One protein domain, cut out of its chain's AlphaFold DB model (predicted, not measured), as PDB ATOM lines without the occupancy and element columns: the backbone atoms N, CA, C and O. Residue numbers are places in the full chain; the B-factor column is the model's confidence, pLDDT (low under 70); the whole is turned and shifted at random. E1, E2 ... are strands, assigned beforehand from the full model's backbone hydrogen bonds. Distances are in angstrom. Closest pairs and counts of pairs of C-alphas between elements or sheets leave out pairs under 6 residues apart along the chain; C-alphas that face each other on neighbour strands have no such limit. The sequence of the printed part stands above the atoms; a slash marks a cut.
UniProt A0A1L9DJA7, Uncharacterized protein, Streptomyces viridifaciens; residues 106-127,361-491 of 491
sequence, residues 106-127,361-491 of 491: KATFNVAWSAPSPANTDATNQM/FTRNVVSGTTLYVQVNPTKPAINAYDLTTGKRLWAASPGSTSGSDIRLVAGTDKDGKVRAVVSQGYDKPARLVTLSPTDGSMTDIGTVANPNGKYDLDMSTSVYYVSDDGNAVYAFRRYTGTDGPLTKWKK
ATOM      1  N   LYS A 106      -5.102   1.925  -9.359       75.62
ATOM      2  CA  LYS A 106      -5.567   1.087 -10.465       75.62
ATOM      3  C   LYS A 106      -7.074   0.889 -10.312       75.62
ATOM      4  O   LYS A 106      -7.579   0.757  -9.199       75.62
ATOM      5  N   ALA A 107      -7.789   0.915 -11.433       88.88
ATOM      6  CA  ALA A 107      -9.242   0.806 -11.449       88.88
ATOM      7  C   ALA A 107      -9.711  -0.494 -10.773       88.88
ATOM      8  O   ALA A 107      -9.109  -1.546 -10.982       88.88
ATOM      9  N   THR A 108     -10.803  -0.443 -10.011       95.44
ATOM     10  CA  THR A 108     -11.471  -1.649  -9.500       95.44
ATOM     11  C   THR A 108     -12.793  -1.818 -10.230       95.44
ATOM     12  O   THR A 108     -13.647  -0.947 -10.165       95.44
ATOM     13  N   PHE A 109     -12.963  -2.940 -10.917       97.00
ATOM     14  CA  PHE A 109     -14.198  -3.314 -11.586       97.00
ATOM     15  C   PHE A 109     -15.053  -4.117 -10.605       97.00
ATOM     16  O   PHE A 109     -14.787  -5.293 -10.346       97.00
ATOM     17  N   ASN A 110     -16.074  -3.473 -10.048       96.81
ATOM     18  CA  ASN A 110     -17.031  -4.090  -9.135       96.81
ATOM     19  C   ASN A 110     -18.152  -4.766  -9.918       96.81
ATOM     20  O   ASN A 110     -18.506  -4.322 -11.008       96.81
ATOM     21  N   VAL A 111     -18.736  -5.824  -9.358       95.69
ATOM     22  CA  VAL A 111     -19.892  -6.485  -9.976       95.69
ATOM     23  C   VAL A 111     -21.030  -5.473 -10.101       95.69
ATOM     24  O   VAL A 111     -21.515  -4.956  -9.098       95.69
ATOM     25  N   ALA A 112     -21.453  -5.201 -11.332       96.44
ATOM     26  CA  ALA A 112     -22.601  -4.351 -11.614       96.44
ATOM     27  C   ALA A 112     -23.894  -5.169 -11.559       96.44
ATOM     28  O   ALA A 112     -24.871  -4.751 -10.944       96.44
ATOM     29  N   TRP A 113     -23.886  -6.344 -12.190       95.31
ATOM     30  CA  TRP A 113     -24.978  -7.312 -12.160       95.31
ATOM     31  C   TRP A 113     -24.508  -8.666 -12.699       95.31
ATOM     32  O   TRP A 113     -23.498  -8.769 -13.400       95.31
ATOM     33  N   SER A 114     -25.281  -9.706 -12.396       93.19
ATOM     34  CA  SER A 114     -25.161 -11.032 -12.995       93.19
ATOM     35  C   SER A 114     -26.552 -11.477 -13.430       93.19
ATOM     36  O   SER A 114     -27.512 -11.311 -12.674       93.19
ATOM     37  N   ALA A 115     -26.668 -11.969 -14.662       92.00
ATOM     38  CA  ALA A 115     -27.920 -12.500 -15.177       92.00
ATOM     39  C   ALA A 115     -28.360 -13.706 -14.324       92.00
ATOM     40  O   ALA A 115     -27.507 -14.463 -13.861       92.00
ATOM     41  N   PRO A 116     -29.666 -13.911 -14.094       87.12
ATOM     42  CA  PRO A 116     -30.133 -15.021 -13.271       87.12
ATOM     43  C   PRO A 116     -29.749 -16.372 -13.891       87.12
ATOM     44  O   PRO A 116     -29.883 -16.562 -15.102       87.12
ATOM     45  N   SER A 117     -29.298 -17.316 -13.061       81.06
ATOM     46  CA  SER A 117     -29.052 -18.696 -13.491       81.06
ATOM     47  C   SER A 117     -30.370 -19.347 -13.940       81.06
ATOM     48  O   SER A 117     -31.387 -19.179 -13.257       81.06
ATOM     49  N   PRO A 118     -30.399 -20.083 -15.064       70.88
ATOM     50  CA  PRO A 118     -31.601 -20.797 -15.484       70.88
ATOM     51  C   PRO A 118     -31.973 -21.879 -14.461       70.88
ATOM     52  O   PRO A 118     -31.097 -22.543 -13.918       70.88
ATOM     53  N   ALA A 119     -33.271 -22.087 -14.220       65.75
ATOM     54  CA  ALA A 119     -33.742 -23.107 -13.275       65.75
ATOM     55  C   ALA A 119     -33.399 -24.542 -13.723       65.75
ATOM     56  O   ALA A 119     -33.154 -25.405 -12.887       65.75
ATOM     57  N   ASN A 120     -33.358 -24.769 -15.039       64.25
ATOM     58  CA  ASN A 120     -32.931 -26.011 -15.672       64.25
ATOM     59  C   ASN A 120     -31.843 -25.657 -16.689       64.25
ATOM     60  O   ASN A 120     -32.131 -25.001 -17.690       64.25
ATOM     61  N   THR A 121     -30.602 -26.041 -16.415       62.81
ATOM     62  CA  THR A 121     -29.484 -25.860 -17.346       62.81
ATOM     63  C   THR A 121     -29.067 -27.206 -17.897       62.81
ATOM     64  O   THR A 121     -28.658 -28.077 -17.130       62.81
ATOM     65  N   ASP A 122     -29.107 -27.358 -19.216       66.56
ATOM     66  CA  ASP A 122     -28.331 -28.410 -19.854       66.56
ATOM     67  C   ASP A 122     -26.860 -27.975 -19.852       66.56
ATOM     68  O   ASP A 122     -26.445 -27.104 -20.615       66.56
ATOM     69  N   ALA A 123     -26.059 -28.557 -18.958       63.66
ATOM     70  CA  ALA A 123     -24.639 -28.235 -18.840       63.66
ATOM     71  C   ALA A 123     -23.831 -28.575 -20.109       63.66
ATOM     72  O   ALA A 123     -22.684 -28.148 -20.239       63.66
ATOM     73  N   THR A 124     -24.416 -29.320 -21.051       69.06
ATOM     74  CA  THR A 124     -23.804 -29.635 -22.343       69.06
ATOM     75  C   THR A 124     -24.071 -28.570 -23.405       69.06
ATOM     76  O   THR A 124     -23.340 -28.525 -24.397       69.06
ATOM     77  N   ASN A 125     -25.040 -27.669 -23.186       76.56
ATOM     78  CA  ASN A 125     -25.417 -26.667 -24.174       76.56
ATOM     79  C   ASN A 125     -24.336 -25.584 -24.309       76.56
ATOM     80  O   ASN A 125     -24.156 -24.707 -23.451       76.56
ATOM     81  N   GLN A 126     -23.589 -25.674 -25.408       85.69
ATOM     82  CA  GLN A 126     -22.499 -24.766 -25.725       85.69
ATOM     83  C   GLN A 126     -23.015 -23.478 -26.357       85.69
ATOM     84  O   GLN A 126     -23.919 -23.461 -27.187       85.69
ATOM     85  N   MET A 127     -22.382 -22.375 -25.977       90.31
ATOM     86  CA  MET A 127     -22.598 -21.089 -26.618       90.31
ATOM     87  C   MET A 127     -22.170 -21.137 -28.090       90.31
ATOM     88  O   MET A 127     -21.054 -21.550 -28.405       90.31
ATOM     89  N   PHE A 361     -15.982 -18.581 -28.670       88.50
ATOM     90  CA  PHE A 361     -14.946 -18.495 -27.648       88.50
ATOM     91  C   PHE A 361     -13.627 -18.008 -28.239       88.50
ATOM     92  O   PHE A 361     -13.249 -18.379 -29.341       88.50
ATOM     93  N   THR A 362     -12.884 -17.220 -27.464       91.25
ATOM     94  CA  THR A 362     -11.606 -16.647 -27.903       91.25
ATOM     95  C   THR A 362     -10.429 -17.462 -27.379       91.25
ATOM     96  O   THR A 362     -10.217 -17.521 -26.168       91.25
ATOM     97  N   ARG A 363      -9.651 -18.064 -28.283       93.81
ATOM     98  CA  ARG A 363      -8.301 -18.602 -28.016       93.81
ATOM     99  C   ARG A 363      -7.191 -17.781 -28.642       93.81
ATOM    100  O   ARG A 363      -6.037 -17.924 -28.246       93.81
ATOM    101  N   ASN A 364      -7.538 -16.921 -29.588       96.75
ATOM    102  CA  ASN A 364      -6.595 -16.060 -30.268       96.75
ATOM    103  C   ASN A 364      -7.158 -14.662 -30.494       96.75
ATOM    104  O   ASN A 364      -8.367 -14.476 -30.607       96.75
ATOM    105  N   VAL A 365      -6.256 -13.691 -30.595       97.44
ATOM    106  CA  VAL A 365      -6.544 -12.314 -31.002       97.44
ATOM    107  C   VAL A 365      -5.493 -11.911 -32.025       97.44
ATOM    108  O   VAL A 365      -4.311 -12.190 -31.836       97.44
ATOM    109  N   VAL A 366      -5.915 -11.258 -33.103       97.25
ATOM    110  CA  VAL A 366      -5.006 -10.642 -34.074       97.25
ATOM    111  C   VAL A 366      -4.997  -9.135 -33.836       97.25
ATOM    112  O   VAL A 366      -6.054  -8.516 -33.738       97.25
ATOM    113  N   SER A 367      -3.807  -8.544 -33.743       96.38
ATOM    114  CA  SER A 367      -3.616  -7.092 -33.727       96.38
ATOM    115  C   SER A 367      -2.467  -6.722 -34.656       96.38
ATOM    116  O   SER A 367      -1.332  -7.161 -34.458       96.38
ATOM    117  N   GLY A 368      -2.768  -5.950 -35.703       93.06
ATOM    118  CA  GLY A 368      -1.810  -5.652 -36.767       93.06
ATOM    119  C   GLY A 368      -1.278  -6.934 -37.417       93.06
ATOM    120  O   GLY A 368      -2.048  -7.736 -37.938       93.06
ATOM    121  N   THR A 369       0.040  -7.129 -37.367       94.56
ATOM    122  CA  THR A 369       0.735  -8.326 -37.873       94.56
ATOM    123  C   THR A 369       1.025  -9.360 -36.785       94.56
ATOM    124  O   THR A 369       1.763 -10.312 -37.029       94.56
ATOM    125  N   THR A 370       0.476  -9.205 -35.579       97.38
ATOM    126  CA  THR A 370       0.741 -10.109 -34.456       97.38
ATOM    127  C   THR A 370      -0.479 -10.965 -34.139       97.38
ATOM    128  O   THR A 370      -1.571 -10.451 -33.885       97.38
ATOM    129  N   LEU A 371      -0.274 -12.279 -34.103       98.06
ATOM    130  CA  LEU A 371      -1.238 -13.263 -33.625       98.06
ATOM    131  C   LEU A 371      -0.888 -13.660 -32.189       98.06
ATOM    132  O   LEU A 371       0.193 -14.180 -31.929       98.06
ATOM    133  N   TYR A 372      -1.821 -13.442 -31.270       98.25
ATOM    134  CA  TYR A 372      -1.730 -13.836 -29.869       98.25
ATOM    135  C   TYR A 372      -2.535 -15.114 -29.691       98.25
ATOM    136  O   TYR A 372      -3.697 -15.144 -30.093       98.25
ATOM    137  N   VAL A 373      -1.952 -16.153 -29.098       97.19
ATOM    138  CA  VAL A 373      -2.577 -17.474 -28.956       97.19
ATOM    139  C   VAL A 373      -2.435 -17.969 -27.529       97.19
ATOM    140  O   VAL A 373      -1.345 -17.964 -26.961       97.19
ATOM    141  N   GLN A 374      -3.539 -18.438 -26.960       93.81
ATOM    142  CA  GLN A 374      -3.527 -19.186 -25.711       93.81
ATOM    143  C   GLN A 374      -2.939 -20.572 -25.915       93.81
ATOM    144  O   GLN A 374      -3.413 -21.347 -26.747       93.81
ATOM    145  N   VAL A 375      -1.958 -20.909 -25.090       92.19
ATOM    146  CA  VAL A 375      -1.304 -22.214 -25.095       92.19
ATOM    147  C   VAL A 375      -1.325 -22.804 -23.689       92.19
ATOM    148  O   VAL A 375      -1.345 -22.080 -22.696       92.19
ATOM    149  N   ASN A 376      -1.340 -24.130 -23.600       86.56
ATOM    150  CA  ASN A 376      -1.240 -24.833 -22.321       86.56
ATOM    151  C   ASN A 376      -0.488 -26.169 -22.470       86.56
ATOM    152  O   ASN A 376      -1.078 -27.226 -22.261       86.56
ATOM    153  N   PRO A 377       0.789 -26.162 -22.902       73.88
ATOM    154  CA  PRO A 377       1.559 -27.400 -23.026       73.88
ATOM    155  C   PRO A 377       1.911 -27.996 -21.651       73.88
ATOM    156  O   PRO A 377       1.989 -29.210 -21.499       73.88
ATOM    157  N   THR A 378       2.111 -27.146 -20.639       79.94
ATOM    158  CA  THR A 378       2.403 -27.549 -19.246       79.94
ATOM    159  C   THR A 378       1.781 -26.607 -18.217       79.94
ATOM    160  O   THR A 378       1.361 -27.048 -17.150       79.94
ATOM    161  N   LYS A 379       1.727 -25.309 -18.534       84.50
ATOM    162  CA  LYS A 379       1.002 -24.270 -17.798       84.50
ATOM    163  C   LYS A 379       0.321 -23.325 -18.791       84.50
ATOM    164  O   LYS A 379       0.844 -23.169 -19.901       84.50
ATOM    165  N   PRO A 380      -0.779 -22.659 -18.400       88.81
ATOM    166  CA  PRO A 380      -1.407 -21.661 -19.247       88.81
ATOM    167  C   PRO A 380      -0.470 -20.489 -19.543       88.81
ATOM    168  O   PRO A 380       0.189 -19.962 -18.645       88.81
ATOM    169  N   ALA A 381      -0.426 -20.078 -20.803       92.50
ATOM    170  CA  ALA A 381       0.330 -18.926 -21.269       92.50
ATOM    171  C   ALA A 381      -0.334 -18.308 -22.508       92.50
ATOM    172  O   ALA A 381      -1.224 -18.894 -23.130       92.50
ATOM    173  N   ILE A 382       0.126 -17.117 -22.880       95.88
ATOM    174  CA  ILE A 382      -0.160 -16.493 -24.170       95.88
ATOM    175  C   ILE A 382       1.152 -16.362 -24.929       95.88
ATOM    176  O   ILE A 382       2.077 -15.706 -24.459       95.88
ATOM    177  N   ASN A 383       1.209 -16.938 -26.121       96.44
ATOM    178  CA  ASN A 383       2.309 -16.730 -27.049       96.44
ATOM    179  C   ASN A 383       1.912 -15.700 -28.102       96.44
ATOM    180  O   ASN A 383       0.757 -15.664 -28.525       96.44
ATOM    181  N   ALA A 384       2.874 -14.906 -28.560       97.81
ATOM    182  CA  ALA A 384       2.698 -14.029 -29.710       97.81
ATOM    183  C   ALA A 384       3.561 -14.487 -30.881       97.81
ATOM    184  O   ALA A 384       4.709 -14.895 -30.697       97.81
ATOM    185  N   TYR A 385       3.015 -14.374 -32.085       97.69
ATOM    186  CA  TYR A 385       3.671 -14.741 -33.331       97.69
ATOM    187  C   TYR A 385       3.545 -13.607 -34.335       97.69
ATOM    188  O   TYR A 385       2.498 -12.968 -34.441       97.69
ATOM    189  N   ASP A 386       4.609 -13.378 -35.087       96.75
ATOM    190  CA  ASP A 386       4.598 -12.465 -36.218       96.75
ATOM    191  C   ASP A 386       4.017 -13.191 -37.438       96.75
ATOM    192  O   ASP A 386       4.590 -14.167 -37.918       96.75
ATOM    193  N   LEU A 387       2.877 -12.719 -37.940       96.56
ATOM    194  CA  LEU A 387       2.176 -13.304 -39.086       96.56
ATOM    195  C   LEU A 387       2.978 -13.179 -40.392       96.56
ATOM    196  O   LEU A 387       2.784 -13.961 -41.312       96.56
ATOM    197  N   THR A 388       3.906 -12.230 -40.488       95.12
ATOM    198  CA  THR A 388       4.746 -12.015 -41.676       95.12
ATOM    199  C   THR A 388       5.857 -13.059 -41.794       95.12
ATOM    200  O   THR A 388       6.183 -13.519 -42.891       95.12
ATOM    201  N   THR A 389       6.467 -13.415 -40.663       94.56
ATOM    202  CA  THR A 389       7.636 -14.305 -40.585       94.56
ATOM    203  C   THR A 389       7.303 -15.702 -40.066       94.56
ATOM    204  O   THR A 389       8.131 -16.604 -40.182       94.56
ATOM    205  N   GLY A 390       6.132 -15.878 -39.451       93.94
ATOM    206  CA  GLY A 390       5.705 -17.095 -38.761       93.94
ATOM    207  C   GLY A 390       6.463 -17.385 -37.460       93.94
ATOM    208  O   GLY A 390       6.282 -18.449 -36.868       93.94
ATOM    209  N   LYS A 391       7.340 -16.480 -37.007       94.19
ATOM    210  CA  LYS A 391       8.176 -16.696 -35.821       94.19
ATOM    211  C   LYS A 391       7.428 -16.331 -34.547       94.19
ATOM    212  O   LYS A 391       6.742 -15.312 -34.487       94.19
ATOM    213  N   ARG A 392       7.640 -17.126 -33.495       95.50
ATOM    214  CA  ARG A 392       7.238 -16.757 -32.134       95.50
ATOM    215  C   ARG A 392       8.067 -15.558 -31.672       95.50
ATOM    216  O   ARG A 392       9.293 -15.623 -31.688       95.50
ATOM    217  N   LEU A 393       7.388 -14.496 -31.257       96.94
ATOM    218  CA  LEU A 393       7.980 -13.272 -30.723       96.94
ATOM    219  C   LEU A 393       8.315 -13.435 -29.240       96.94
ATOM    220  O   LEU A 393       9.441 -13.178 -28.825       96.94
ATOM    221  N   TRP A 394       7.350 -13.906 -28.451       96.81
ATOM    222  CA  TRP A 394       7.478 -14.066 -27.001       96.81
ATOM    223  C   TRP A 394       6.395 -14.997 -26.439       96.81
ATOM    224  O   TRP A 394       5.475 -15.413 -27.149       96.81
ATOM    225  N   ALA A 395       6.523 -15.315 -25.150       94.25
ATOM    226  CA  ALA A 395       5.544 -16.043 -24.347       94.25
ATOM    227  C   ALA A 395       5.321 -15.302 -23.018       94.25
ATOM    228  O   ALA A 395       6.284 -14.877 -22.380       94.25
ATOM    229  N   ALA A 396       4.065 -15.163 -22.599       94.62
ATOM    230  CA  ALA A 396       3.657 -14.492 -21.372       94.62
ATOM    231  C   ALA A 396       2.872 -15.458 -20.476       94.62
ATOM    232  O   ALA A 396       1.865 -16.031 -20.895       94.62
ATOM    233  N   SER A 397       3.313 -15.608 -19.229       92.00
ATOM    234  CA  SER A 397       2.708 -16.514 -18.244       92.00
ATOM    235  C   SER A 397       2.024 -15.730 -17.117       92.00
ATOM    236  O   SER A 397       2.506 -14.657 -16.754       92.00
ATOM    237  N   PRO A 398       0.948 -16.261 -16.504       88.25
ATOM    238  CA  PRO A 398       0.199 -15.584 -15.439       88.25
ATOM    239  C   PRO A 398       0.977 -15.427 -14.120       88.25
ATOM    240  O   PRO A 398       0.512 -14.747 -13.207       88.25
ATOM    241  N   GLY A 399       2.147 -16.064 -14.009       83.12
ATOM    242  CA  GLY A 399       2.954 -16.162 -12.795       83.12
ATOM    243  C   GLY A 399       3.073 -17.606 -12.301       83.12
ATOM    244  O   GLY A 399       2.716 -18.551 -13.005       83.12
ATOM    245  N   SER A 400       3.608 -17.776 -11.091       77.19
ATOM    246  CA  SER A 400       3.921 -19.095 -10.512       77.19
ATOM    247  C   SER A 400       2.943 -19.560  -9.433       77.19
ATOM    248  O   SER A 400       3.112 -20.661  -8.912       77.19
ATOM    249  N   THR A 401       1.943 -18.749  -9.081       78.94
ATOM    250  CA  THR A 401       0.948 -19.096  -8.060       78.94
ATOM    251  C   THR A 401       0.129 -20.306  -8.507       78.94
ATOM    252  O   THR A 401      -0.329 -20.379  -9.647       78.94
ATOM    253  N   SER A 402      -0.062 -21.273  -7.610       79.31
ATOM    254  CA  SER A 402      -0.905 -22.440  -7.880       79.31
ATOM    255  C   SER A 402      -2.328 -22.006  -8.238       79.31
ATOM    256  O   SER A 402      -2.941 -21.228  -7.512       79.31
ATOM    257  N   GLY A 403      -2.849 -22.508  -9.360       78.19
ATOM    258  CA  GLY A 403      -4.175 -22.138  -9.865       78.19
ATOM    259  C   GLY A 403      -4.240 -20.791 -10.595       78.19
ATOM    260  O   GLY A 403      -5.332 -20.353 -10.942       78.19
ATOM    261  N   SER A 404      -3.105 -20.124 -10.839       85.56
ATOM    262  CA  SER A 404      -3.071 -18.973 -11.743       85.56
ATOM    263  C   SER A 404      -3.241 -19.396 -13.199       85.56
ATOM    264  O   SER A 404      -2.638 -20.363 -13.659       85.56
ATOM    265  N   ASP A 405      -4.025 -18.607 -13.923       89.44
ATOM    266  CA  ASP A 405      -4.355 -18.805 -15.333       89.44
ATOM    267  C   ASP A 405      -4.373 -17.436 -16.044       89.44
ATOM    268  O   ASP A 405      -4.455 -16.387 -15.392       89.44
ATOM    269  N   ILE A 406      -4.264 -17.431 -17.373       92.56
ATOM    270  CA  ILE A 406      -4.362 -16.239 -18.217       92.56
ATOM    271  C   ILE A 406      -5.283 -16.462 -19.418       92.56
ATOM    272  O   ILE A 406      -5.158 -17.433 -20.165       92.56
ATOM    273  N   ARG A 407      -6.170 -15.493 -19.680       92.00
ATOM    274  CA  ARG A 407      -7.112 -15.535 -20.803       92.00
ATOM    275  C   ARG A 407      -7.099 -14.261 -21.615       92.00
ATOM    276  O   ARG A 407      -7.236 -13.187 -21.048       92.00
ATOM    277  N   LEU A 408      -7.040 -14.389 -22.936       95.88
ATOM    278  CA  LEU A 408      -7.295 -13.304 -23.862       95.88
ATOM    279  C   LEU A 408      -8.731 -12.810 -23.684       95.88
ATOM    280  O   LEU A 408      -9.682 -13.593 -23.638       95.88
ATOM    281  N   VAL A 409      -8.862 -11.494 -23.603       96.12
ATOM    282  CA  VAL A 409     -10.127 -10.801 -23.823       96.12
ATOM    283  C   VAL A 409     -10.379 -10.786 -25.330       96.12
ATOM    284  O   VAL A 409      -9.447 -10.585 -26.107       96.12
ATOM    285  N   ALA A 410     -11.624 -11.003 -25.743       94.62
ATOM    286  CA  ALA A 410     -12.020 -10.934 -27.139       94.62
ATOM    287  C   ALA A 410     -11.754  -9.533 -27.722       94.62
ATOM    288  O   ALA A 410     -12.141  -8.516 -27.139       94.62
ATOM    289  N   GLY A 411     -11.109  -9.495 -28.890       93.44
ATOM    290  CA  GLY A 411     -10.782  -8.259 -29.604       93.44
ATOM    291  C   GLY A 411      -9.699  -7.393 -28.945       93.44
ATOM    292  O   GLY A 411      -9.075  -7.745 -27.942       93.44
ATOM    293  N   THR A 412      -9.474  -6.220 -29.533       95.38
ATOM    294  CA  THR A 412      -8.527  -5.204 -29.050       95.38
ATOM    295  C   THR A 412      -9.264  -4.021 -28.434       95.38
ATOM    296  O   THR A 412     -10.475  -3.876 -28.598       95.38
ATOM    297  N   ASP A 413      -8.553  -3.160 -27.706       93.81
ATOM    298  CA  ASP A 413      -9.082  -1.826 -27.417       93.81
ATOM    299  C   ASP A 413      -9.043  -0.918 -28.664       93.81
ATOM    300  O   ASP A 413      -8.587  -1.321 -29.741       93.81
ATOM    301  N   LYS A 414      -9.523   0.321 -28.508       91.56
ATOM    302  CA  LYS A 414      -9.550   1.343 -29.568       91.56
ATOM    303  C   LYS A 414      -8.171   1.704 -30.140       91.56
ATOM    304  O   LYS A 414      -8.101   2.253 -31.232       91.56
ATOM    305  N   ASP A 415      -7.098   1.426 -29.398       91.62
ATOM    306  CA  ASP A 415      -5.714   1.708 -29.785       91.62
ATOM    307  C   ASP A 415      -5.011   0.435 -30.301       91.62
ATOM    308  O   ASP A 415      -3.800   0.434 -30.520       91.62
ATOM    309  N   GLY A 416      -5.753  -0.667 -30.478       93.50
ATOM    310  CA  GLY A 416      -5.227  -1.946 -30.951       93.50
ATOM    311  C   GLY A 416      -4.524  -2.778 -29.875       93.50
ATOM    312  O   GLY A 416      -3.914  -3.801 -30.200       93.50
ATOM    313  N   LYS A 417      -4.591  -2.402 -28.591       95.56
ATOM    314  CA  LYS A 417      -3.931  -3.167 -27.524       95.56
ATOM    315  C   LYS A 417      -4.713  -4.430 -27.206       95.56
ATOM    316  O   LYS A 417      -5.937  -4.416 -27.041       95.56
ATOM    317  N   VAL A 418      -3.975  -5.523 -27.059       97.81
ATOM    318  CA  VAL A 418      -4.521  -6.807 -26.625       97.81
ATOM    319  C   VAL A 418      -4.624  -6.822 -25.108       97.81
ATOM    320  O   VAL A 418      -3.725  -6.364 -24.399       97.81
ATOM    321  N   ARG A 419      -5.743  -7.343 -24.609       97.31
ATOM    322  CA  ARG A 419      -6.049  -7.420 -23.180       97.31
ATOM    323  C   ARG A 419      -6.150  -8.870 -22.743       97.31
ATOM    324  O   ARG A 419      -6.527  -9.742 -23.526       97.31
ATOM    325  N   ALA A 420      -5.849  -9.109 -21.478       96.50
ATOM    326  CA  ALA A 420      -6.043 -10.398 -20.850       96.50
ATOM    327  C   ALA A 420      -6.612 -10.238 -19.440       96.50
ATOM    328  O   ALA A 420      -6.359  -9.246 -18.754       96.50
ATOM    329  N   VAL A 421      -7.374 -11.233 -19.010       95.38
ATOM    330  CA  VAL A 421      -7.689 -11.442 -17.600       95.38
ATOM    331  C   VAL A 421      -6.630 -12.401 -17.047       95.38
ATOM    332  O   VAL A 421      -6.200 -13.316 -17.743       95.38
ATOM    333  N   VAL A 422      -6.160 -12.178 -15.824       94.50
ATOM    334  CA  VAL A 422      -5.168 -13.034 -15.158       94.50
ATOM    335  C   VAL A 422      -5.731 -13.463 -13.813       94.50
ATOM    336  O   VAL A 422      -5.844 -12.643 -12.893       94.50
ATOM    337  N   SER A 423      -6.086 -14.741 -13.695       90.25
ATOM    338  CA  SER A 423      -6.558 -15.323 -12.440       90.25
ATOM    339  C   SER A 423      -5.414 -15.409 -11.426       90.25
ATOM    340  O   SER A 423      -4.275 -15.749 -11.760       90.25
ATOM    341  N   GLN A 424      -5.712 -15.077 -10.172       87.69
ATOM    342  CA  GLN A 424      -4.753 -15.094  -9.060       87.69
ATOM    343  C   GLN A 424      -4.964 -16.303  -8.131       87.69
ATOM    344  O   GLN A 424      -4.546 -16.279  -6.974       87.69
ATOM    345  N   GLY A 425      -5.617 -17.352  -8.638       84.00
ATOM    346  CA  GLY A 425      -6.015 -18.531  -7.873       84.00
ATOM    347  C   GLY A 425      -7.484 -18.496  -7.451       84.00
ATOM    348  O   GLY A 425      -8.214 -17.545  -7.734       84.00
ATOM    349  N   TYR A 426      -7.910 -19.564  -6.778       82.38
ATOM    350  CA  TYR A 426      -9.310 -19.796  -6.420       82.38
ATOM    351  C   TYR A 426      -9.874 -18.690  -5.510       82.38
ATOM    352  O   TYR A 426      -9.173 -18.190  -4.625       82.38
ATOM    353  N   ASP A 427     -11.124 -18.288  -5.754       85.56
ATOM    354  CA  ASP A 427     -11.861 -17.227  -5.044       85.56
ATOM    355  C   ASP A 427     -11.202 -15.838  -5.023       85.56
ATOM    356  O   ASP A 427     -11.665 -14.923  -4.332       85.56
ATOM    357  N   LYS A 428     -10.106 -15.639  -5.764       89.88
ATOM    358  CA  LYS A 428      -9.397 -14.360  -5.795       89.88
ATOM    359  C   LYS A 428      -9.979 -13.422  -6.853       89.88
ATOM    360  O   LYS A 428     -10.506 -13.873  -7.873       89.88
ATOM    361  N   PRO A 429      -9.851 -12.098  -6.650       92.31
ATOM    362  CA  PRO A 429      -9.995 -11.139  -7.734       92.31
ATOM    363  C   PRO A 429      -9.013 -11.454  -8.869       92.31
ATOM    364  O   PRO A 429      -7.890 -11.901  -8.625       92.31
ATOM    365  N   ALA A 430      -9.412 -11.164 -10.104       93.75
ATOM    366  CA  ALA A 430      -8.534 -11.287 -11.260       93.75
ATOM    367  C   ALA A 430      -7.936  -9.930 -11.639       93.75
ATOM    368  O   ALA A 430      -8.517  -8.873 -11.382       93.75
ATOM    369  N   ARG A 431      -6.773  -9.938 -12.287       95.19
ATOM    370  CA  ARG A 431      -6.192  -8.727 -12.878       95.19
ATOM    371  C   ARG A 431      -6.699  -8.584 -14.306       95.19
ATOM    372  O   ARG A 431      -6.722  -9.563 -15.043       95.19
ATOM    373  N   LEU A 432      -7.067  -7.374 -14.705       96.38
ATOM    374  CA  LEU A 432      -7.230  -7.009 -16.106       96.38
ATOM    375  C   LEU A 432      -5.944  -6.316 -16.555       96.38
ATOM    376  O   LEU A 432      -5.545  -5.303 -15.972       96.38
ATOM    377  N   VAL A 433      -5.298  -6.861 -17.581       96.62
ATOM    378  CA  VAL A 433      -3.997  -6.394 -18.073       96.62
ATOM    379  C   VAL A 433      -4.044  -6.093 -19.566       96.62
ATOM    380  O   VAL A 433      -4.835  -6.684 -20.301       96.62
ATOM    381  N   THR A 434      -3.166  -5.208 -20.030       97.38
ATOM    382  CA  THR A 434      -2.766  -5.135 -21.442       97.38
ATOM    383  C   THR A 434      -1.454  -5.877 -21.644       97.38
ATOM    384  O   THR A 434      -0.577  -5.807 -20.782       97.38
ATOM    385  N   LEU A 435      -1.305  -6.536 -22.791       97.81
ATOM    386  CA  LEU A 435      -0.069  -7.200 -23.201       97.81
ATOM    387  C   LEU A 435       0.735  -6.279 -24.116       97.81
ATOM    388  O   LEU A 435       0.200  -5.745 -25.091       97.81
ATOM    389  N   SER A 436       2.017  -6.102 -23.808       96.19
ATOM    390  CA  SER A 436       2.941  -5.420 -24.705       96.19
ATOM    391  C   SER A 436       3.161  -6.253 -25.974       96.19
ATOM    392  O   SER A 436       3.496  -7.436 -25.867       96.19
ATOM    393  N   PRO A 437       3.037  -5.665 -27.177       94.38
ATOM    394  CA  PRO A 437       3.315  -6.381 -28.418       94.38
ATOM    395  C   PRO A 437       4.792  -6.772 -28.567       94.38
ATOM    396  O   PRO A 437       5.095  -7.703 -29.308       94.38
ATOM    397  N   THR A 438       5.716  -6.096 -27.875       94.62
ATOM    398  CA  THR A 438       7.162  -6.302 -28.057       94.62
ATOM    399  C   THR A 438       7.702  -7.498 -27.285       94.62
ATOM    400  O   THR A 438       8.556  -8.213 -27.797       94.62
ATOM    401  N   ASP A 439       7.228  -7.710 -26.059       96.06
ATOM    402  CA  ASP A 439       7.819  -8.671 -25.119       96.06
ATOM    403  C   ASP A 439       6.793  -9.423 -24.260       96.06
ATOM    404  O   ASP A 439       7.170 -10.244 -23.425       96.06
ATOM    405  N   GLY A 440       5.497  -9.156 -24.437       96.50
ATOM    406  CA  GLY A 440       4.437  -9.790 -23.658       96.50
ATOM    407  C   GLY A 440       4.340  -9.313 -22.213       96.50
ATOM    408  O   GLY A 440       3.562  -9.880 -21.442       96.50
ATOM    409  N   SER A 441       5.089  -8.273 -21.826       96.81
ATOM    410  CA  SER A 441       4.976  -7.687 -20.493       96.81
ATOM    411  C   SER A 441       3.540  -7.224 -20.224       96.81
ATOM    412  O   SER A 441       2.862  -6.643 -21.078       96.81
ATOM    413  N   MET A 442       3.046  -7.535 -19.025       96.25
ATOM    414  CA  MET A 442       1.677  -7.239 -18.613       96.25
ATOM    415  C   MET A 442       1.630  -5.918 -17.855       96.25
ATOM    416  O   MET A 442       2.257  -5.776 -16.807       96.25
ATOM    417  N   THR A 443       0.828  -4.974 -18.341       96.44
ATOM    418  CA  THR A 443       0.508  -3.742 -17.606       96.44
ATOM    419  C   THR A 443      -0.889  -3.855 -17.017       96.44
ATOM    420  O   THR A 443      -1.854  -4.027 -17.758       96.44
ATOM    421  N   ASP A 444      -1.017  -3.747 -15.694       95.50
ATOM    422  CA  ASP A 444      -2.334  -3.757 -15.052       95.50
ATOM    423  C   ASP A 444      -3.123  -2.499 -15.388       95.50
ATOM    424  O   ASP A 444      -2.667  -1.377 -15.152       95.50
ATOM    425  N   ILE A 445      -4.353  -2.708 -15.839       95.00
ATOM    426  CA  ILE A 445      -5.324  -1.644 -16.091       95.00
ATOM    427  C   ILE A 445      -6.515  -1.702 -15.124       95.00
ATOM    428  O   ILE A 445      -7.276  -0.739 -15.039       95.00
ATOM    429  N   GLY A 446      -6.636  -2.775 -14.334       95.62
ATOM    430  CA  GLY A 446      -7.516  -2.820 -13.172       95.62
ATOM    431  C   GLY A 446      -7.655  -4.202 -12.537       95.62
ATOM    432  O   GLY A 446      -7.010  -5.165 -12.948       95.62
ATOM    433  N   THR A 447      -8.523  -4.289 -11.534       96.25
ATOM    434  CA  THR A 447      -8.850  -5.519 -10.806       96.25
ATOM    435  C   THR A 447     -10.322  -5.861 -10.995       96.25
ATOM    436  O   THR A 447     -11.181  -5.036 -10.708       96.25
ATOM    437  N   VAL A 448     -10.621  -7.074 -11.456       95.81
ATOM    438  CA  VAL A 448     -11.977  -7.627 -11.549       95.81
ATOM    439  C   VAL A 448     -12.325  -8.265 -10.208       95.81
ATOM    440  O   VAL A 448     -11.718  -9.262  -9.812       95.81
ATOM    441  N   ALA A 449     -13.267  -7.663  -9.482       95.00
ATOM    442  CA  ALA A 449     -13.634  -8.099  -8.141       95.00
ATOM    443  C   ALA A 449     -14.320  -9.477  -8.149       95.00
ATOM    444  O   ALA A 449     -15.201  -9.734  -8.968       95.00
ATOM    445  N   ASN A 450     -13.980 -10.324  -7.176       92.25
ATOM    446  CA  ASN A 450     -14.660 -11.597  -6.925       92.25
ATOM    447  C   ASN A 450     -15.183 -11.646  -5.478       92.25
ATOM    448  O   ASN A 450     -14.547 -12.247  -4.610       92.25
ATOM    449  N   PRO A 451     -16.279 -10.931  -5.161       89.88
ATOM    450  CA  PRO A 451     -16.769 -10.854  -3.790       89.88
ATOM    451  C   PRO A 451     -17.153 -12.249  -3.283       89.88
ATOM    452  O   PRO A 451     -17.980 -12.933  -3.888       89.88
ATOM    453  N   ASN A 452     -16.549 -12.645  -2.160       85.31
ATOM    454  CA  ASN A 452     -16.733 -13.946  -1.508       85.31
ATOM    455  C   ASN A 452     -16.435 -15.163  -2.405       85.31
ATOM    456  O   ASN A 452     -17.011 -16.219  -2.174       85.31
ATOM    457  N   GLY A 453     -15.610 -15.013  -3.450       83.19
ATOM    458  CA  GLY A 453     -15.321 -16.112  -4.379       83.19
ATOM    459  C   GLY A 453     -16.517 -16.568  -5.220       83.19
ATOM    460  O   GLY A 453     -16.474 -17.617  -5.844       83.19
ATOM    461  N   LYS A 454     -17.608 -15.792  -5.240       83.00
ATOM    462  CA  LYS A 454     -18.885 -16.224  -5.823       83.00
ATOM    463  C   LYS A 454     -18.802 -16.522  -7.320       83.00
ATOM    464  O   LYS A 454     -19.575 -17.338  -7.807       83.00
ATOM    465  N   TYR A 455     -17.965 -15.796  -8.054       83.44
ATOM    466  CA  TYR A 455     -17.907 -15.908  -9.504       83.44
ATOM    467  C   TYR A 455     -16.760 -16.816  -9.886       83.44
ATOM    468  O   TYR A 455     -15.613 -16.569  -9.507       83.44
ATOM    469  N   ASP A 456     -17.070 -17.813 -10.709       76.75
ATOM    470  CA  ASP A 456     -16.030 -18.608 -11.326       76.75
ATOM    471  C   ASP A 456     -15.243 -17.728 -12.312       76.75
ATOM    472  O   ASP A 456     -15.687 -17.472 -13.428       76.75
ATOM    473  N   LEU A 457     -14.109 -17.184 -11.881       80.56
ATOM    474  CA  LEU A 457     -13.187 -16.476 -12.767       80.56
ATOM    475  C   LEU A 457     -12.196 -17.446 -13.428       80.56
ATOM    476  O   LEU A 457     -11.288 -16.977 -14.121       80.56
ATOM    477  N   ASP A 458     -12.371 -18.769 -13.252       67.81
ATOM    478  CA  ASP A 458     -11.689 -19.782 -14.055       67.81
ATOM    479  C   ASP A 458     -11.987 -19.512 -15.523       67.81
ATOM    480  O   ASP A 458     -13.093 -19.183 -15.971       67.81
ATOM    481  N   MET A 459     -10.917 -19.558 -16.289       64.81
ATOM    482  CA  MET A 459     -10.877 -18.992 -17.609       64.81
ATOM    483  C   MET A 459     -11.225 -20.027 -18.677       64.81
ATOM    484  O   MET A 459     -11.477 -19.673 -19.828       64.81
ATOM    485  N   SER A 460     -11.326 -21.302 -18.305       68.25
ATOM    486  CA  SER A 460     -11.795 -22.368 -19.190       68.25
ATOM    487  C   SER A 460     -13.302 -22.288 -19.491       68.25
ATOM    488  O   SER A 460     -13.743 -22.766 -20.543       68.25
ATOM    489  N   THR A 461     -14.085 -21.637 -18.620       77.88
ATOM    490  CA  THR A 461     -15.558 -21.602 -18.684       77.88
ATOM    491  C   THR A 461     -16.128 -20.294 -19.234       77.88
ATOM    492  O   THR A 461     -17.323 -20.240 -19.533       77.88
ATOM    493  N   SER A 462     -15.299 -19.257 -19.414       87.56
ATOM    494  CA  SER A 462     -15.757 -17.903 -19.748       87.56
ATOM    495  C   SER A 462     -15.062 -17.277 -20.952       87.56
ATOM    496  O   SER A 462     -13.866 -17.455 -21.201       87.56
ATOM    497  N   VAL A 463     -15.824 -16.459 -21.674       92.06
ATOM    498  CA  VAL A 463     -15.320 -15.538 -22.694       92.06
ATOM    499  C   VAL A 463     -15.446 -14.122 -22.162       92.06
ATOM    500  O   VAL A 463     -16.530 -13.707 -21.751       92.06
ATOM    501  N   TYR A 464     -14.335 -13.391 -22.169       94.75
ATOM    502  CA  TYR A 464     -14.277 -12.040 -21.628       94.75
ATOM    503  C   TYR A 464     -14.329 -10.994 -22.734       94.75
ATOM    504  O   TYR A 464     -13.606 -11.099 -23.722       94.75
ATOM    505  N   TYR A 465     -15.124  -9.952 -22.515       95.19
ATOM    506  CA  TYR A 465     -15.175  -8.746 -23.338       95.19
ATOM    507  C   TYR A 465     -14.947  -7.524 -22.459       95.19
ATOM    508  O   TYR A 465     -15.291  -7.519 -21.277       95.19
ATOM    509  N   VAL A 466     -14.401  -6.467 -23.046       95.69
ATOM    510  CA  VAL A 466     -14.277  -5.157 -22.403       95.69
ATOM    511  C   VAL A 466     -14.980  -4.147 -23.299       95.69
ATOM    512  O   VAL A 466     -14.759  -4.173 -24.508       95.69
ATOM    513  N   SER A 467     -15.830  -3.294 -22.724       93.19
ATOM    514  CA  SER A 467     -16.541  -2.257 -23.485       93.19
ATOM    515  C   SER A 467     -15.573  -1.298 -24.180       93.19
ATOM    516  O   SER A 467     -14.440  -1.107 -23.733       93.19
ATOM    517  N   ASP A 468     -16.032  -0.657 -25.254       88.25
ATOM    518  CA  ASP A 468     -15.210   0.251 -26.064       88.25
ATOM    519  C   ASP A 468     -14.651   1.433 -25.259       88.25
ATOM    520  O   ASP A 468     -13.523   1.873 -25.481       88.25
ATOM    521  N   ASP A 469     -15.412   1.909 -24.270       90.19
ATOM    522  CA  ASP A 469     -14.993   2.959 -23.335       90.19
ATOM    523  C   ASP A 469     -14.037   2.461 -22.230       90.19
ATOM    524  O   ASP A 469     -13.537   3.255 -21.433       90.19
ATOM    525  N   GLY A 470     -13.788   1.149 -22.160       91.94
ATOM    526  CA  GLY A 470     -12.923   0.502 -21.176       91.94
ATOM    527  C   GLY A 470     -13.489   0.447 -19.754       91.94
ATOM    528  O   GLY A 470     -12.764   0.057 -18.838       91.94
ATOM    529  N   ASN A 471     -14.751   0.833 -19.536       93.81
ATOM    530  CA  ASN A 471     -15.326   0.977 -18.195       93.81
ATOM    531  C   ASN A 471     -16.101  -0.251 -17.706       93.81
ATOM    532  O   ASN A 471     -16.497  -0.286 -16.539       93.81
ATOM    533  N   ALA A 472     -16.323  -1.251 -18.558       95.75
ATOM    534  CA  ALA A 472     -16.998  -2.485 -18.187       95.75
ATOM    535  C   ALA A 472     -16.268  -3.727 -18.701       95.75
ATOM    536  O   ALA A 472     -15.744  -3.743 -19.813       95.75
ATOM    537  N   VAL A 473     -16.297  -4.782 -17.889       96.62
ATOM    538  CA  VAL A 473     -15.861  -6.135 -18.246       96.62
ATOM    539  C   VAL A 473     -17.098  -7.022 -18.268       96.62
ATOM    540  O   VAL A 473     -17.910  -6.962 -17.347       96.62
ATOM    541  N   TYR A 474     -17.238  -7.853 -19.290       95.56
ATOM    542  CA  TYR A 474     -18.293  -8.851 -19.404       95.56
ATOM    543  C   TYR A 474     -17.665 -10.237 -19.428       95.56
ATOM    544  O   TYR A 474     -16.665 -10.435 -20.113       95.56
ATOM    545  N   ALA A 475     -18.266 -11.190 -18.720       94.06
ATOM    546  CA  ALA A 475     -17.932 -12.605 -18.822       94.06
ATOM    547  C   ALA A 475     -19.172 -13.376 -19.273       94.06
ATOM    548  O   ALA A 475     -20.167 -13.428 -18.546       94.06
ATOM    549  N   PHE A 476     -19.105 -13.959 -20.467       93.06
ATOM    550  CA  PHE A 476     -20.120 -14.863 -20.995       93.06
ATOM    551  C   PHE A 476     -19.721 -16.299 -20.692       93.06
ATOM    552  O   PHE A 476     -18.610 -16.719 -21.025       93.06
ATOM    553  N   ARG A 477     -20.632 -17.065 -20.088       89.25
ATOM    554  CA  ARG A 477     -20.387 -18.474 -19.781       89.25
ATOM    555  C   ARG A 477     -20.532 -19.322 -21.036       89.25
ATOM    556  O   ARG A 477     -21.555 -19.283 -21.728       89.25
ATOM    557  N   ARG A 478     -19.490 -20.109 -21.311       86.00
ATOM    558  CA  ARG A 478     -19.427 -21.020 -22.455       86.00
ATOM    559  C   ARG A 478     -20.492 -22.106 -22.360       86.00
ATOM    560  O   ARG A 478     -21.132 -22.403 -23.362       86.00
ATOM    561  N   TYR A 479     -20.695 -22.632 -21.159       82.25
ATOM    562  CA  TYR A 479     -21.732 -23.603 -20.832       82.25
ATOM    563  C   TYR A 479     -22.717 -22.964 -19.863       82.25
ATOM    564  O   TYR A 479     -22.319 -22.160 -19.017       82.25
ATOM    565  N   THR A 480     -23.996 -23.307 -19.967       67.88
ATOM    566  CA  THR A 480     -24.952 -22.958 -18.914       67.88
ATOM    567  C   THR A 480     -24.648 -23.787 -17.668       67.88
ATOM    568  O   THR A 480     -24.567 -25.008 -17.751       67.88
ATOM    569  N   GLY A 481     -24.446 -23.136 -16.523       64.94
ATOM    570  CA  GLY A 481     -24.084 -23.792 -15.266       64.94
ATOM    571  C   GLY A 481     -24.816 -23.182 -14.073       64.94
ATOM    572  O   GLY A 481     -25.810 -22.477 -14.237       64.94
ATOM    573  N   THR A 482     -24.314 -23.442 -12.865       57.28
ATOM    574  CA  THR A 482     -24.885 -22.890 -11.624       57.28
ATOM    575  C   THR A 482     -24.745 -21.370 -11.532       57.28
ATOM    576  O   THR A 482     -25.587 -20.712 -10.919       57.28
ATOM    577  N   ASP A 483     -23.719 -20.808 -12.169       65.12
ATOM    578  CA  ASP A 483     -23.534 -19.367 -12.325       65.12
ATOM    579  C   ASP A 483     -24.430 -18.802 -13.433       65.12
ATOM    580  O   ASP A 483     -24.734 -19.463 -14.429       65.12
ATOM    581  N   GLY A 484     -24.796 -17.528 -13.287       77.31
ATOM    582  CA  GLY A 484     -25.509 -16.782 -14.315       77.31
ATOM    583  C   GLY A 484     -24.788 -16.822 -15.671       77.31
ATOM    584  O   GLY A 484     -23.555 -16.770 -15.712       77.31
ATOM    585  N   PRO A 485     -25.517 -16.848 -16.803       86.81
ATOM    586  CA  PRO A 485     -24.929 -17.006 -18.140       86.81
ATOM    587  C   PRO A 485     -24.061 -15.816 -18.579       86.81
ATOM    588  O   PRO A 485     -23.294 -15.922 -19.539       86.81
ATOM    589  N   LEU A 486     -24.196 -14.680 -17.893       92.06
ATOM    590  CA  LEU A 486     -23.494 -13.440 -18.170       92.06
ATOM    591  C   LEU A 486     -23.313 -12.643 -16.880       92.06
ATOM    592  O   LEU A 486     -24.272 -12.428 -16.141       92.06
ATOM    593  N   THR A 487     -22.103 -12.146 -16.643       94.25
ATOM    594  CA  THR A 487     -21.822 -11.203 -15.554       94.25
ATOM    595  C   THR A 487     -21.140  -9.959 -16.102       94.25
ATOM    596  O   THR A 487     -20.301 -10.050 -17.001       94.25
ATOM    597  N   LYS A 488     -21.507  -8.795 -15.559       96.31
ATOM    598  CA  LYS A 488     -20.892  -7.504 -15.866       96.31
ATOM    599  C   LYS A 488     -20.221  -6.943 -14.623       96.31
ATOM    600  O   LYS A 488     -20.848  -6.821 -13.569       96.31
ATOM    601  N   TRP A 489     -18.990  -6.484 -14.790       97.06
ATOM    602  CA  TRP A 489     -18.304  -5.624 -13.841       97.06
ATOM    603  C   TRP A 489     -18.167  -4.221 -14.419       97.06
ATOM    604  O   TRP A 489     -18.032  -4.058 -15.632       97.06
ATOM    605  N   LYS A 490     -18.195  -3.207 -13.559       96.50
ATOM    606  CA  LYS A 490     -18.049  -1.799 -13.926       96.50
ATOM    607  C   LYS A 490     -17.031  -1.119 -13.012       96.50
ATOM    608  O   LYS A 490     -16.985  -1.416 -11.818       96.50
ATOM    609  N   LYS A 491     -16.209  -0.267 -13.619       93.12
ATOM    610  CA  LYS A 491     -15.196   0.560 -12.961       93.12
ATOM    611  C   LYS A 491     -15.783   1.532 -11.938       93.12
ATOM    612  O   LYS A 491     -16.924   2.002 -12.168       93.12
TER     613      LYS A 491
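AT A GLANCE: This is residues 106 to 127 and 361 to 491 of the 491 residues of an uncharacterized protein of Streptomyces viridifaciens (UniProt A0A1L9DJA7). One large sheet of eight strands curls round into a nearly closed barrel, its edge strands E6 and E10 coming side by side, and a smaller twisted sheet, E2 to E5, packs partly face to face with it as a sandwich, closest at E6. The 153 printed residues hold twelve named strands, E1 to E12 along the chain, and no named helix; the class is all strand, though under half of the residues are in named elements. The large sheet runs E6 E7 E8 E9 E1 E12 E11 E10 and is mixed; the small one runs E2 E3 E4 E5 and is antiparallel. The whole is compact, with a radius of gyration of the C-alphas of 15.3 A and spans of 50 by 34 by 30 A.

IN THESE COORDINATES: E1, residues 107 to 114, is 19.9 A long and begins with C-alpha 107 at (-9.242, 0.806, -11.449). After the cut come E2, residues 364 to 367, E3, 370 to 375, E4, 381 to 386, and E5, 392 to 396. E6, residues 404 to 412, is the longest at 22.8 A, with C-alpha 404 at (-3.071, -18.973, -11.743). Then follow E7, 418 to 424, 19.4 A long, E8, 430 to 435, and E9, 442 to 448. E10, 462 to 466, E11, 472 to 477, and E12, 486 to 490, come last; C-alpha 490 is at (-18.049, -1.799, -13.926).

HOW THE PARTS SIT: The large sheet is a folded sheet, bent back on itself with E12 as the hinge: E6 E7 E8 E9 E1 face E11 E10. E6 to E9 form a meander, each strand the antiparallel neighbour of the one before; in the hairpin E6 and E7, N 407 and O 421 are 2.9 A apart. E1 is staggered: residues 107 to 109 pair parallel with E9, N 109 to O 447 at 2.8 A, and residues 110 to 114 antiparallel with E12, N 112 to O 488 at 2.8 A. E10 to E12 form another meander, with N 465 and O 474 of the hairpin E10 and E11 at 2.9 A. The closest C-alphas of E6 and E10, Val 409 and Tyr 464, are 4.9 A apart. E2 to E5 form a third meander, with N 373 and O 383 of the hairpin E3 and E4 at 2.8 A. The closest C-alphas of E2 and E6, Val 365 and Gly 411, are 6.0 A apart. E2 and E12 are apart.

THE WHOLE: The C-alphas farthest apart, of Ala 119 and Thr 389, are 50.4 A apart. Residues 128 to 360 are not printed, and C-alphas 127 and 361 are 8.1 A apart across this cut. The link E9 to E10, 13 residues, is long. Mean pLDDT of the printed part is 89.3, with residues 119 to 124, 458 to 460 and 480 to 483 under 70.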